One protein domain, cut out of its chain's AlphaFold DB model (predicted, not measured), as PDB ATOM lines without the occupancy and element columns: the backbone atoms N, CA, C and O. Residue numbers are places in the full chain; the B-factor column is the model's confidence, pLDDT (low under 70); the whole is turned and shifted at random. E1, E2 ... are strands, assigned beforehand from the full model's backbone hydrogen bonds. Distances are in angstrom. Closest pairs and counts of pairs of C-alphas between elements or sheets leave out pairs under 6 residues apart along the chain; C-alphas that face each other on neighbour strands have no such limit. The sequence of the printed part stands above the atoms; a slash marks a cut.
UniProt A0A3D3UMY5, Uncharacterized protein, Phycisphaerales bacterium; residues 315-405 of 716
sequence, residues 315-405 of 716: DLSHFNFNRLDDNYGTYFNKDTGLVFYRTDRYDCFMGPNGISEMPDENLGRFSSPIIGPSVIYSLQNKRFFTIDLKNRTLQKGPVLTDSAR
ATOM      1  N   ASP A 315     329.630 353.076 277.510       50.56
ATOM      2  CA  ASP A 315     328.523 353.999 277.142       50.56
ATOM      3  C   ASP A 315     328.425 355.260 278.047       50.56
ATOM      4  O   ASP A 315     327.337 355.785 278.313       50.56
ATOM      5  N   LEU A 316     329.559 355.746 278.569       47.94
ATOM      6  CA  LEU A 316     329.581 356.891 279.465       47.94
ATOM      7  C   LEU A 316     329.386 358.126 278.596       47.94
ATOM      8  O   LEU A 316     330.290 358.628 277.928       47.94
ATOM      9  N   SER A 317     328.170 358.668 278.624       46.59
ATOM     10  CA  SER A 317     327.854 359.936 277.967       46.59
ATOM     11  C   SER A 317     328.655 361.119 278.538       46.59
ATOM     12  O   SER A 317     328.612 362.206 277.964       46.59
ATOM     13  N   HIS A 318     329.392 360.917 279.640       50.28
ATOM     14  CA  HIS A 318     330.158 361.926 280.369       50.28
ATOM     15  C   HIS A 318     331.561 361.424 280.711       50.28
ATOM     16  O   HIS A 318     331.813 360.960 281.819       50.28
ATOM     17  N   PHE A 319     332.470 361.550 279.750       42.47
ATOM     18  CA  PHE A 319     333.899 361.381 279.981       42.47
ATOM     19  C   PHE A 319     334.415 362.609 280.752       42.47
ATOM     20  O   PHE A 319     334.147 363.743 280.364       42.47
ATOM     21  N   ASN A 320     335.136 362.422 281.857       47.94
ATOM     22  CA  ASN A 320     335.882 363.507 282.498       47.94
ATOM     23  C   ASN A 320     337.342 363.080 282.618       47.94
ATOM     24  O   ASN A 320     337.699 362.354 283.542       47.94
ATOM     25  N   PHE A 321     338.191 363.597 281.722       44.94
ATOM     26  CA  PHE A 321     339.631 363.297 281.642       44.94
ATOM     27  C   PHE A 321     340.411 363.481 282.954       44.94
ATOM     28  O   PHE A 321     341.539 363.018 283.057       44.94
ATOM     29  N   ASN A 322     339.847 364.166 283.952       40.53
ATOM     30  CA  ASN A 322     340.513 364.413 285.230       40.53
ATOM     31  C   ASN A 322     340.241 363.348 286.308       40.53
ATOM     32  O   ASN A 322     340.760 363.497 287.410       40.53
ATOM     33  N   ARG A 323     339.388 362.345 286.051       48.12
ATOM     34  CA  ARG A 323     339.015 361.302 287.025       48.12
ATOM     35  C   ARG A 323     338.820 359.943 286.345       48.12
ATOM     36  O   ARG A 323     337.725 359.395 286.385       48.12
ATOM     37  N   LEU A 324     339.868 359.421 285.706       44.81
ATOM     38  CA  LEU A 324     339.815 358.077 285.118       44.81
ATOM     39  C   LEU A 324     339.720 356.942 286.160       44.81
ATOM     40  O   LEU A 324     339.250 355.869 285.806       44.81
ATOM     41  N   ASP A 325     340.066 357.183 287.431       46.00
ATOM     42  CA  ASP A 325     340.064 356.131 288.472       46.00
ATOM     43  C   ASP A 325     338.772 356.057 289.304       46.00
ATOM     44  O   ASP A 325     338.515 355.090 290.017       46.00
ATOM     45  N   ASP A 326     337.904 357.060 289.195       50.31
ATOM     46  CA  ASP A 326     336.702 357.179 290.015       50.31
ATOM     47  C   ASP A 326     335.470 356.865 289.153       50.31
ATOM     48  O   ASP A 326     334.806 357.771 288.648       50.31
ATOM     49  N   ASN A 327     335.162 355.570 288.988       56.31
ATOM     50  CA  ASN A 327     334.003 355.020 288.254       56.31
ATOM     51  C   ASN A 327     332.626 355.412 288.861       56.31
ATOM     52  O   ASN A 327     331.708 354.598 288.937       56.31
ATOM     53  N   TYR A 328     332.448 356.642 289.339       68.25
ATOM     54  CA  TYR A 328     331.194 357.129 289.899       68.25
ATOM     55  C   TYR A 328     330.262 357.609 288.792       68.25
ATOM     56  O   TYR A 328     330.565 358.550 288.059       68.25
ATOM     57  N   GLY A 329     329.084 357.004 288.691       80.31
ATOM     58  CA  GLY A 329     328.131 357.370 287.652       80.31
ATOM     59  C   GLY A 329     327.100 356.296 287.366       80.31
ATOM     60  O   GLY A 329     327.017 355.288 288.059       80.31
ATOM     61  N   THR A 330     326.280 356.558 286.348       82.00
ATOM     62  CA  THR A 330     325.322 355.597 285.787       82.00
ATOM     63  C   THR A 330     325.806 355.207 284.395       82.00
ATOM     64  O   THR A 330     325.997 356.103 283.575       82.00
ATOM     65  N   TYR A 331     325.979 353.918 284.112       84.19
ATOM     66  CA  TYR A 331     326.395 353.438 282.791       84.19
ATOM     67  C   TYR A 331     325.655 352.173 282.357       84.19
ATOM     68  O   TYR A 331     325.114 351.440 283.184       84.19
ATOM     69  N   PHE A 332     325.608 351.912 281.049       88.06
ATOM     70  CA  PHE A 332     324.991 350.708 280.494       88.06
ATOM     71  C   PHE A 332     326.052 349.644 280.218       88.06
ATOM     72  O   PHE A 332     326.951 349.848 279.406       88.06
ATOM     73  N   ASN A 333     325.927 348.481 280.849       87.62
ATOM     74  CA  ASN A 333     326.749 347.329 280.515       87.62
ATOM     75  C   ASN A 333     326.051 346.524 279.403       87.62
ATOM     76  O   ASN A 333     325.041 345.861 279.649       87.62
ATOM     77  N   LYS A 334     326.592 346.591 278.176       85.44
ATOM     78  CA  LYS A 334     326.020 345.951 276.975       85.44
ATOM     79  C   LYS A 334     325.966 344.423 277.074       85.44
ATOM     80  O   LYS A 334     324.976 343.845 276.635       85.44
ATOM     81  N   ASP A 335     326.969 343.791 277.683       85.50
ATOM     82  CA  ASP A 335     327.066 342.325 277.784       85.50
ATOM     83  C   ASP A 335     326.004 341.747 278.717       85.50
ATOM     84  O   ASP A 335     325.357 340.743 278.424       85.50
ATOM     85  N   THR A 336     325.794 342.413 279.851       90.88
ATOM     86  CA  THR A 336     324.773 342.011 280.822       90.88
ATOM     87  C   THR A 336     323.398 342.559 280.476       90.88
ATOM     88  O   THR A 336     322.410 342.016 280.949       90.88
ATOM     89  N   GLY A 337     323.303 343.632 279.687       92.75
ATOM     90  CA  GLY A 337     322.063 344.369 279.469       92.75
ATOM     91  C   GLY A 337     321.540 345.064 280.733       92.75
ATOM     92  O   GLY A 337     320.340 345.314 280.838       92.75
ATOM     93  N   LEU A 338     322.399 345.354 281.713       94.81
ATOM     94  CA  LEU A 338     322.032 346.029 282.961       94.81
ATOM     95  C   LEU A 338     322.570 347.461 282.982       94.81
ATOM     96  O   LEU A 338     323.643 347.752 282.456       94.81
ATOM     97  N   VAL A 339     321.820 348.361 283.615       92.94
ATOM     98  CA  VAL A 339     322.318 349.694 283.960       92.94
ATOM     99  C   VAL A 339     322.974 349.608 285.327       92.94
ATOM    100  O   VAL A 339     322.376 349.106 286.273       92.94
ATOM    101  N   PHE A 340     324.204 350.077 285.433       89.94
ATOM    102  CA  PHE A 340     324.980 350.037 286.655       89.94
ATOM    103  C   PHE A 340     325.153 351.441 287.215       89.94
ATOM    104  O   PHE A 340     325.425 352.387 286.478       89.94
ATOM    105  N   TYR A 341     324.978 351.569 288.523       89.81
ATOM    106  CA  TYR A 341     325.207 352.793 289.266       89.81
ATOM    107  C   TYR A 341     326.233 352.543 290.359       89.81
ATOM    108  O   TYR A 341     325.993 351.718 291.241       89.81
ATOM    109  N   ARG A 342     327.344 353.276 290.311       86.44
ATOM    110  CA  ARG A 342     328.429 353.168 291.290       86.44
ATOM    111  C   ARG A 342     328.644 354.467 292.034       86.44
ATOM    112  O   ARG A 342     328.644 355.555 291.455       86.44
ATOM    113  N   THR A 343     328.824 354.319 293.339       83.94
ATOM    114  CA  THR A 343     329.146 355.378 294.298       83.94
ATOM    115  C   THR A 343     330.297 354.924 295.185       83.94
ATOM    116  O   THR A 343     330.699 353.768 295.147       83.94
ATOM    117  N   ASP A 344     330.796 355.825 296.022       81.12
ATOM    118  CA  ASP A 344     331.790 355.541 297.062       81.12
ATOM    119  C   ASP A 344     331.291 354.520 298.097       81.12
ATOM    120  O   ASP A 344     332.079 353.919 298.821       81.12
ATOM    121  N   ARG A 345     329.969 354.335 298.191       85.19
ATOM    122  CA  ARG A 345     329.329 353.545 299.249       85.19
ATOM    123  C   ARG A 345     328.766 352.216 298.783       85.19
ATOM    124  O   ARG A 345     328.678 351.299 299.593       85.19
ATOM    125  N   TYR A 346     328.299 352.131 297.543       86.19
ATOM    126  CA  TYR A 346     327.652 350.931 297.022       86.19
ATOM    127  C   TYR A 346     327.584 350.922 295.494       86.19
ATOM    128  O   TYR A 346     327.511 351.974 294.845       86.19
ATOM    129  N   ASP A 347     327.514 349.700 294.972       90.62
ATOM    130  CA  ASP A 347     327.263 349.353 293.579       90.62
ATOM    131  C   ASP A 347     325.818 348.838 293.440       90.62
ATOM    132  O   ASP A 347     325.320 348.082 294.278       90.62
ATOM    133  N   CYS A 348     325.104 349.275 292.405       93.50
ATOM    134  CA  CYS A 348     323.729 348.860 292.128       93.50
ATOM    135  C   CYS A 348     323.554 348.506 290.653       93.50
ATOM    136  O   CYS A 348     323.856 349.304 289.769       93.50
ATOM    137  N   PHE A 349     322.980 347.337 290.395       95.56
ATOM    138  CA  PHE A 349     322.570 346.859 289.084       95.56
ATOM    139  C   PHE A 349     321.070 347.066 288.903       95.56
ATOM    140  O   PHE A 349     320.272 346.777 289.794       95.56
ATOM    141  N   MET A 350     320.674 347.550 287.734       96.62
ATOM    142  CA  MET A 350     319.296 347.892 287.411       96.62
ATOM    143  C   MET A 350     318.891 347.209 286.117       96.62
ATOM    144  O   MET A 350     319.566 347.316 285.090       96.62
ATOM    145  N   GLY A 351     317.746 346.545 286.163       97.38
ATOM    146  CA  GLY A 351     317.066 346.016 284.991       97.38
ATOM    147  C   GLY A 351     315.612 346.492 284.949       97.38
ATOM    148  O   GLY A 351     315.140 347.148 285.881       97.38
ATOM    149  N   PRO A 352     314.858 346.170 283.888       97.00
ATOM    150  CA  PRO A 352     313.457 346.569 283.747       97.00
ATOM    151  C   PRO A 352     312.536 346.052 284.866       97.00
ATOM    152  O   PRO A 352     311.399 346.523 284.970       97.00
ATOM    153  N   ASN A 353     312.976 345.087 285.682       97.44
ATOM    154  CA  ASN A 353     312.193 344.508 286.775       97.44
ATOM    155  C   ASN A 353     312.598 344.979 288.175       97.44
ATOM    156  O   ASN A 353     311.844 344.719 289.107       97.44
ATOM    157  N   GLY A 354     313.719 345.686 288.348       96.81
ATOM    158  CA  GLY A 354     314.131 346.146 289.676       96.81
ATOM    159  C   GLY A 354     315.574 346.627 289.768       96.81
ATOM    160  O   GLY A 354     316.247 346.829 288.756       96.81
ATOM    161  N   ILE A 355     316.029 346.806 291.009       97.00
ATOM    162  CA  ILE A 355     317.389 347.208 291.380       97.00
ATOM    163  C   ILE A 355     317.924 346.185 292.391       97.00
ATOM    164  O   ILE A 355     317.199 345.798 293.304       97.00
ATOM    165  N   SER A 356     319.173 345.749 292.240       96.31
ATOM    166  CA  SER A 356     319.846 344.822 293.160       96.31
ATOM    167  C   SER A 356     321.325 345.178 293.301       96.31
ATOM    168  O   SER A 356     321.910 345.782 292.409       96.31
ATOM    169  N   GLU A 357     321.945 344.793 294.413       95.56
ATOM    170  CA  GLU A 357     323.403 344.900 294.605       95.56
ATOM    171  C   GLU A 357     324.175 343.855 293.790       95.56
ATOM    172  O   GLU A 357     325.367 344.014 293.552       95.56
ATOM    173  N   MET A 358     323.500 342.796 293.337       94.88
ATOM    174  CA  MET A 358     324.088 341.740 292.514       94.88
ATOM    175  C   MET A 358     323.392 341.658 291.147       94.88
ATOM    176  O   MET A 358     322.178 341.886 291.067       94.88
ATOM    177  N   PRO A 359     324.121 341.309 290.070       94.12
ATOM    178  CA  PRO A 359     323.557 341.160 288.731       94.12
ATOM    179  C   PRO A 359     322.711 339.878 288.630       94.12
ATOM    180  O   PRO A 359     323.147 338.858 288.106       94.12
ATOM    181  N   ASP A 360     321.485 339.928 289.146       94.31
ATOM    182  CA  ASP A 360     320.527 338.817 289.138       94.31
ATOM    183  C   ASP A 360     319.771 338.746 287.794       94.31
ATOM    184  O   ASP A 360     319.430 339.768 287.191       94.31
ATOM    185  N   GLU A 361     319.489 337.542 287.297       94.75
ATOM    186  CA  GLU A 361     318.615 337.297 286.142       94.75
ATOM    187  C   GLU A 361     317.206 337.870 286.348       94.75
ATOM    188  O   GLU A 361     316.609 338.390 285.400       94.75
ATOM    189  N   ASN A 362     316.716 337.899 287.592       96.88
ATOM    190  CA  ASN A 362     315.396 338.438 287.932       96.88
ATOM    191  C   ASN A 362     315.235 339.927 287.588       96.88
ATOM    192  O   ASN A 362     314.117 340.384 287.333       96.88
ATOM    193  N   LEU A 363     316.338 340.684 287.508       96.81
ATOM    194  CA  LEU A 363     316.323 342.092 287.097       96.81
ATOM    195  C   LEU A 363     315.795 342.279 285.665       96.81
ATOM    196  O   LEU A 363     315.295 343.358 285.334       96.81
ATOM    197  N   GLY A 364     315.869 341.243 284.820       96.62
ATOM    198  CA  GLY A 364     315.663 341.359 283.378       96.62
ATOM    199  C   GLY A 364     316.783 342.170 282.716       96.62
ATOM    200  O   GLY A 364     317.664 342.695 283.399       96.62
ATOM    201  N   ARG A 365     316.787 342.253 281.379       96.62
ATOM    202  CA  ARG A 365     317.812 342.982 280.607       96.62
ATOM    203  C   ARG A 365     317.176 344.094 279.778       96.62
ATOM    204  O   ARG A 365     316.117 343.905 279.184       96.62
ATOM    205  N   PHE A 366     317.821 345.252 279.729       95.31
ATOM    206  CA  PHE A 366     317.530 346.292 278.756       95.31
ATOM    207  C   PHE A 366     318.231 345.979 277.429       95.31
ATOM    208  O   PHE A 366     319.395 345.593 277.403       95.31
ATOM    209  N   SER A 367     317.535 346.212 276.318       91.31
ATOM    210  CA  SER A 367     318.134 346.246 274.982       91.31
ATOM    211  C   SER A 367     318.349 347.706 274.580       91.31
ATOM    212  O   SER A 367     317.371 348.428 274.373       91.31
ATOM    213  N   SER A 368     319.615 348.142 274.557       87.44
ATOM    214  CA  SER A 368     320.061 349.498 274.182       87.44
ATOM    215  C   SER A 368     319.244 350.630 274.836       87.44
ATOM    216  O   SER A 368     318.551 351.375 274.136       87.44
ATOM    217  N   PRO A 369     319.250 350.740 276.178       94.00
ATOM    218  CA  PRO A 369     318.530 351.792 276.871       94.00
ATOM    219  C   PRO A 369     319.170 353.160 276.637       94.00
ATOM    220  O   PRO A 369     320.378 353.283 276.457       94.00
ATOM    221  N   ILE A 370     318.353 354.203 276.733       92.38
ATOM    222  CA  ILE A 370     318.822 355.585 276.799       92.38
ATOM    223  C   ILE A 370     318.850 355.970 278.268       92.38
ATOM    224  O   ILE A 370     317.811 355.958 278.932       92.38
ATOM    225  N   ILE A 371     320.032 356.296 278.775       90.31
ATOM    226  CA  ILE A 371     320.232 356.662 280.173       90.31
ATOM    227  C   ILE A 371     320.267 358.184 280.287       90.31
ATOM    228  O   ILE A 371     321.016 358.861 279.587       90.31
ATOM    229  N   GLY A 372     319.463 358.719 281.196       88.62
ATOM    230  CA  GLY A 372     319.567 360.079 281.701       88.62
ATOM    231  C   GLY A 372     319.708 360.087 283.226       88.62
ATOM    232  O   GLY A 372     319.594 359.047 283.880       88.62
ATOM    233  N   PRO A 373     319.923 361.258 283.845       84.25
ATOM    234  CA  PRO A 373     320.037 361.353 285.298       84.25
ATOM    235  C   PRO A 373     318.751 360.907 286.000       84.25
ATOM    236  O   PRO A 373     317.732 361.601 285.938       84.25
ATOM    237  N   SER A 374     318.831 359.755 286.671       90.00
ATOM    238  CA  SER A 374     317.728 359.077 287.371       90.00
ATOM    239  C   SER A 374     316.588 358.573 286.475       90.00
ATOM    240  O   SER A 374     315.547 358.190 287.003       90.00
ATOM    241  N   VAL A 375     316.761 358.551 285.149       94.56
ATOM    242  CA  VAL A 375     315.731 358.085 284.208       94.56
ATOM    243  C   VAL A 375     316.349 357.174 283.158       94.56
ATOM    244  O   VAL A 375     317.397 357.485 282.606       94.56
ATOM    245  N   ILE A 376     315.678 356.074 282.837       96.00
ATOM    246  CA  ILE A 376     316.056 355.165 281.754       96.00
ATOM    247  C   ILE A 376     314.891 355.072 280.773       96.00
ATOM    248  O   ILE A 376     313.757 354.871 281.188       96.00
ATOM    249  N   TYR A 377     315.143 355.156 279.472       96.81
ATOM    250  CA  TYR A 377     314.173 354.755 278.454       96.81
ATOM    251  C   TYR A 377     314.589 353.428 277.832       96.81
ATOM    252  O   TYR A 377     315.706 353.288 277.341       96.81
ATOM    253  N   SER A 378     313.688 352.447 277.828       96.38
ATOM    254  CA  SER A 378     313.924 351.163 277.163       96.38
ATOM    255  C   SER A 378     313.273 351.160 275.791       96.38
ATOM    256  O   SER A 378     312.046 351.203 275.695       96.38
ATOM    257  N   LEU A 379     314.083 351.022 274.739       93.19
ATOM    258  CA  LEU A 379     313.586 350.941 273.366       93.19
ATOM    259  C   LEU A 379     312.685 349.712 273.153       93.19
ATOM    260  O   LEU A 379     311.638 349.815 272.519       93.19
ATOM    261  N   GLN A 380     313.052 348.571 273.743       94.75
ATOM    262  CA  GLN A 380     312.278 347.327 273.666       94.75
ATOM    263  C   GLN A 380     310.906 347.447 274.340       94.75
ATOM    264  O   GLN A 380     309.894 347.056 273.763       94.75
ATOM    265  N   ASN A 381     310.866 348.003 275.554       95.25
ATOM    266  CA  ASN A 381     309.624 348.131 276.322       95.25
ATOM    267  C   ASN A 381     308.826 349.398 275.978       95.25
ATOM    268  O   ASN A 381     307.732 349.578 276.521       95.25
ATOM    269  N   LYS A 382     309.398 350.269 275.131       96.50
ATOM    270  CA  LYS A 382     308.888 351.587 274.735       96.50
ATOM    271  C   LYS A 382     308.361 352.387 275.922       96.50
ATOM    272  O   LYS A 382     307.249 352.890 275.880       96.50
ATOM    273  N   ARG A 383     309.108 352.444 277.024       97.38
ATOM    274  CA  ARG A 383     308.679 353.161 278.234       97.38
ATOM    275  C   ARG A 383     309.859 353.722 279.007       97.38
ATOM    276  O   ARG A 383     310.976 353.205 278.904       97.38
ATOM    277  N   PHE A 384     309.572 354.752 279.791       97.69
ATOM    278  CA  PHE A 384     310.511 355.355 280.726       97.69
ATOM    279  C   PHE A 384     310.465 354.643 282.078       97.69
ATOM    280  O   PHE A 384     309.457 354.043 282.459       97.69
ATOM    281  N   PHE A 385     311.571 354.724 282.800       97.62
ATOM    282  CA  PHE A 385     311.745 354.211 284.144       97.62
ATOM    283  C   PHE A 385     312.421 355.288 284.986       97.62
ATOM    284  O   PHE A 385     313.435 355.830 284.551       97.62
ATOM    285  N   THR A 386     311.900 355.577 286.176       96.38
ATOM    286  CA  THR A 386     312.581 356.438 287.157       96.38
ATOM    287  C   THR A 386     313.298 355.561 288.169       96.38
ATOM    288  O   THR A 386     312.745 354.572 288.654       96.38
ATOM    289  N   ILE A 387     314.529 355.940 288.493       94.06
ATOM    290  CA  ILE A 387     315.370 355.255 289.468       94.06
ATOM    291  C   ILE A 387     315.254 355.987 290.806       94.06
ATOM    292  O   ILE A 387     315.711 357.124 290.934       94.06
ATOM    293  N   ASP A 388     314.709 355.316 291.821       94.50
ATOM    294  CA  ASP A 388     314.814 355.753 293.210       94.50
ATOM    295  C   ASP A 388     315.896 354.931 293.912       94.50
ATOM    296  O   ASP A 388     315.652 353.846 294.444       94.50
ATOM    297  N   LEU A 389     317.115 355.469 293.906       91.00
ATOM    298  CA  LEU A 389     318.281 354.852 294.540       91.00
ATOM    299  C   LEU A 389     318.134 354.723 296.058       91.00
ATOM    300  O   LEU A 389     318.686 353.796 296.646       91.00
ATOM    301  N   LYS A 390     317.386 355.630 296.699       92.19
ATOM    302  CA  LYS A 390     317.218 355.631 298.156       92.19
ATOM    303  C   LYS A 390     316.358 354.452 298.592       92.19
ATOM    304  O   LYS A 390     316.704 353.765 299.547       92.19
ATOM    305  N   ASN A 391     315.255 354.229 297.884       95.06
ATOM    306  CA  ASN A 391     314.338 353.129 298.173       95.06
ATOM    307  C   ASN A 391     314.677 351.850 297.392       95.06
ATOM    308  O   ASN A 391     314.026 350.831 297.596       95.06
ATOM    309  N   ARG A 392     315.681 351.895 296.503       93.88
ATOM    310  CA  ARG A 392     316.059 350.809 295.580       93.88
ATOM    311  C   ARG A 392     314.872 350.300 294.764       93.88
ATOM    312  O   ARG A 392     314.713 349.104 294.538       93.88
ATOM    313  N   THR A 393     314.032 351.226 294.315       95.81
ATOM    314  CA  THR A 393     312.862 350.906 293.496       95.81
ATOM    315  C   THR A 393     312.981 351.527 292.115       95.81
ATOM    316  O   THR A 393     313.604 352.572 291.920       95.81
ATOM    317  N   LEU A 394     312.388 350.842 291.142       95.75
ATOM    318  CA  LEU A 394     312.336 351.271 289.755       95.75
ATOM    319  C   LEU A 394     310.870 351.498 289.392       95.75
ATOM    320  O   LEU A 394     310.088 350.550 289.294       95.75
ATOM    321  N   GLN A 395     310.483 352.758 289.223       97.19
ATOM    322  CA  GLN A 395     309.121 353.100 288.831       97.19
ATOM    323  C   GLN A 395     308.985 352.936 287.319       97.19
ATOM    324  O   GLN A 395     309.788 353.483 286.566       97.19
ATOM    325  N   LYS A 396     307.972 352.190 286.866       98.06
ATOM    326  CA  LYS A 396     307.704 351.978 285.437       98.06
ATOM    327  C   LYS A 396     306.690 353.002 284.943       98.06
ATOM    328  O   LYS A 396     305.606 353.108 285.510       98.06
ATOM    329  N   GLY A 397     307.032 353.696 283.867       97.56
ATOM    330  CA  GLY A 397     306.109 354.566 283.157       97.56
ATOM    331  C   GLY A 397     305.149 353.806 282.239       97.56
ATOM    332  O   GLY A 397     305.291 352.587 282.033       97.56
ATOM    333  N   PRO A 398     304.174 354.523 281.667       97.69
ATOM    334  CA  PRO A 398     303.282 353.989 280.650       97.69
ATOM    335  C   PRO A 398     304.030 353.664 279.352       97.69
ATOM    336  O   PRO A 398     305.140 354.131 279.093       97.69
ATOM    337  N   VAL A 399     303.416 352.806 278.534       97.62
ATOM    338  CA  VAL A 399     303.961 352.446 277.219       97.62
ATOM    339  C   VAL A 399     303.713 353.585 276.246       97.62
ATOM    340  O   VAL A 399     302.577 354.014 276.059       97.62
ATOM    341  N   LEU A 400     304.770 354.012 275.570       96.69
ATOM    342  CA  LEU A 400     304.713 354.968 274.485       96.69
ATOM    343  C   LEU A 400     304.037 354.315 273.273       96.69
ATOM    344  O   LEU A 400     304.617 353.473 272.582       96.69
ATOM    345  N   THR A 401     302.775 354.676 273.052       96.06
ATOM    346  CA  THR A 401     301.943 354.148 271.959       96.06
ATOM    347  C   THR A 401     302.252 354.808 270.617       96.06
ATOM    348  O   THR A 401     302.077 354.185 269.570       96.06
ATOM    349  N   ASP A 402     302.746 356.045 270.641       94.44
ATOM    350  CA  ASP A 402     303.095 356.825 269.458       94.44
ATOM    351  C   ASP A 402     304.419 356.340 268.847       94.44
ATOM    352  O   ASP A 402     305.501 356.581 269.381       94.44
ATOM    353  N   SER A 403     304.333 355.651 267.708       91.69
ATOM    354  CA  SER A 403     305.497 355.127 266.987       91.69
ATOM    355  C   SER A 403     306.320 356.203 266.276       91.69
ATOM    356  O   SER A 403     307.443 355.910 265.848       91.69
ATOM    357  N   ALA A 404     305.790 357.424 266.143       92.94
ATOM    358  CA  ALA A 404     306.529 358.553 265.593       92.94
ATOM    359  C   ALA A 404     307.578 359.080 266.582       92.94
ATOM    360  O   ALA A 404     308.573 359.650 266.146       92.94
ATOM    361  N   ARG A 405     307.384 358.849 267.888       94.12
ATOM    362  CA  ARG A 405     308.343 359.227 268.926       94.12
ATOM    363  C   ARG A 405     309.415 358.153 269.070       94.12
ATOM    364  O   ARG A 405     309.158 357.006 269.436       94.12
TER     365      ARG A 405
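Overview. This is residues 315 to 405 of the 716 residues of an uncharacterized protein of Phycisphaerales bacterium (UniProt A0A3D3UMY5). With little regular structure, this is a small sandwich of two four-stranded sheets, E1 to E4 and E5 to E8, whose edges meet at E1 with E5 and E4 with E8; residues 319 to 325 stick out. Of 91 printed residues, 35 lie in eight named strands, all strand; each sheet is an antiparallel meander, each strand the neighbour of the one before. It is compact, radius of gyration of the C-alphas 13.4 A, spanning 41 by 27 by 24 A.

Arrangement. E1 (329 to 333), E2 (338 to 342), E3 (347 to 351) and E4 (354 to 356) are neighbours in that order; within hydrogen-bond range are N 331 and O 340, 2.9 A, N 341 and O 348, 2.8 A, and N 349 and O 356, 2.8 A. E5 (370 to 372), E6 (375 to 378), E7 (383 to 388) and E8 (393 to 396) follow likewise: N 370 and O 377, 2.9 A, N 385 and O 376, 2.7 A, N 386 and O 395, 3.0 A. The closest C-alphas of E1 and E5 are Tyr 331 and Ile 371, 7.4 A; of E4 and E8, Gly 354 and Leu 394, 5.4 A.

Along the chain. E1 begins at C-alpha 329 (328.131, 357.370, 287.652); E8 ends at C-alpha 396 (307.704, 351.978, 285.437). E7 measures 16.4 A.

Size, cuts and confidence. The printed part has no cut. The link E4 to E5 is long. Residues 315 to 328 have pLDDT under 70.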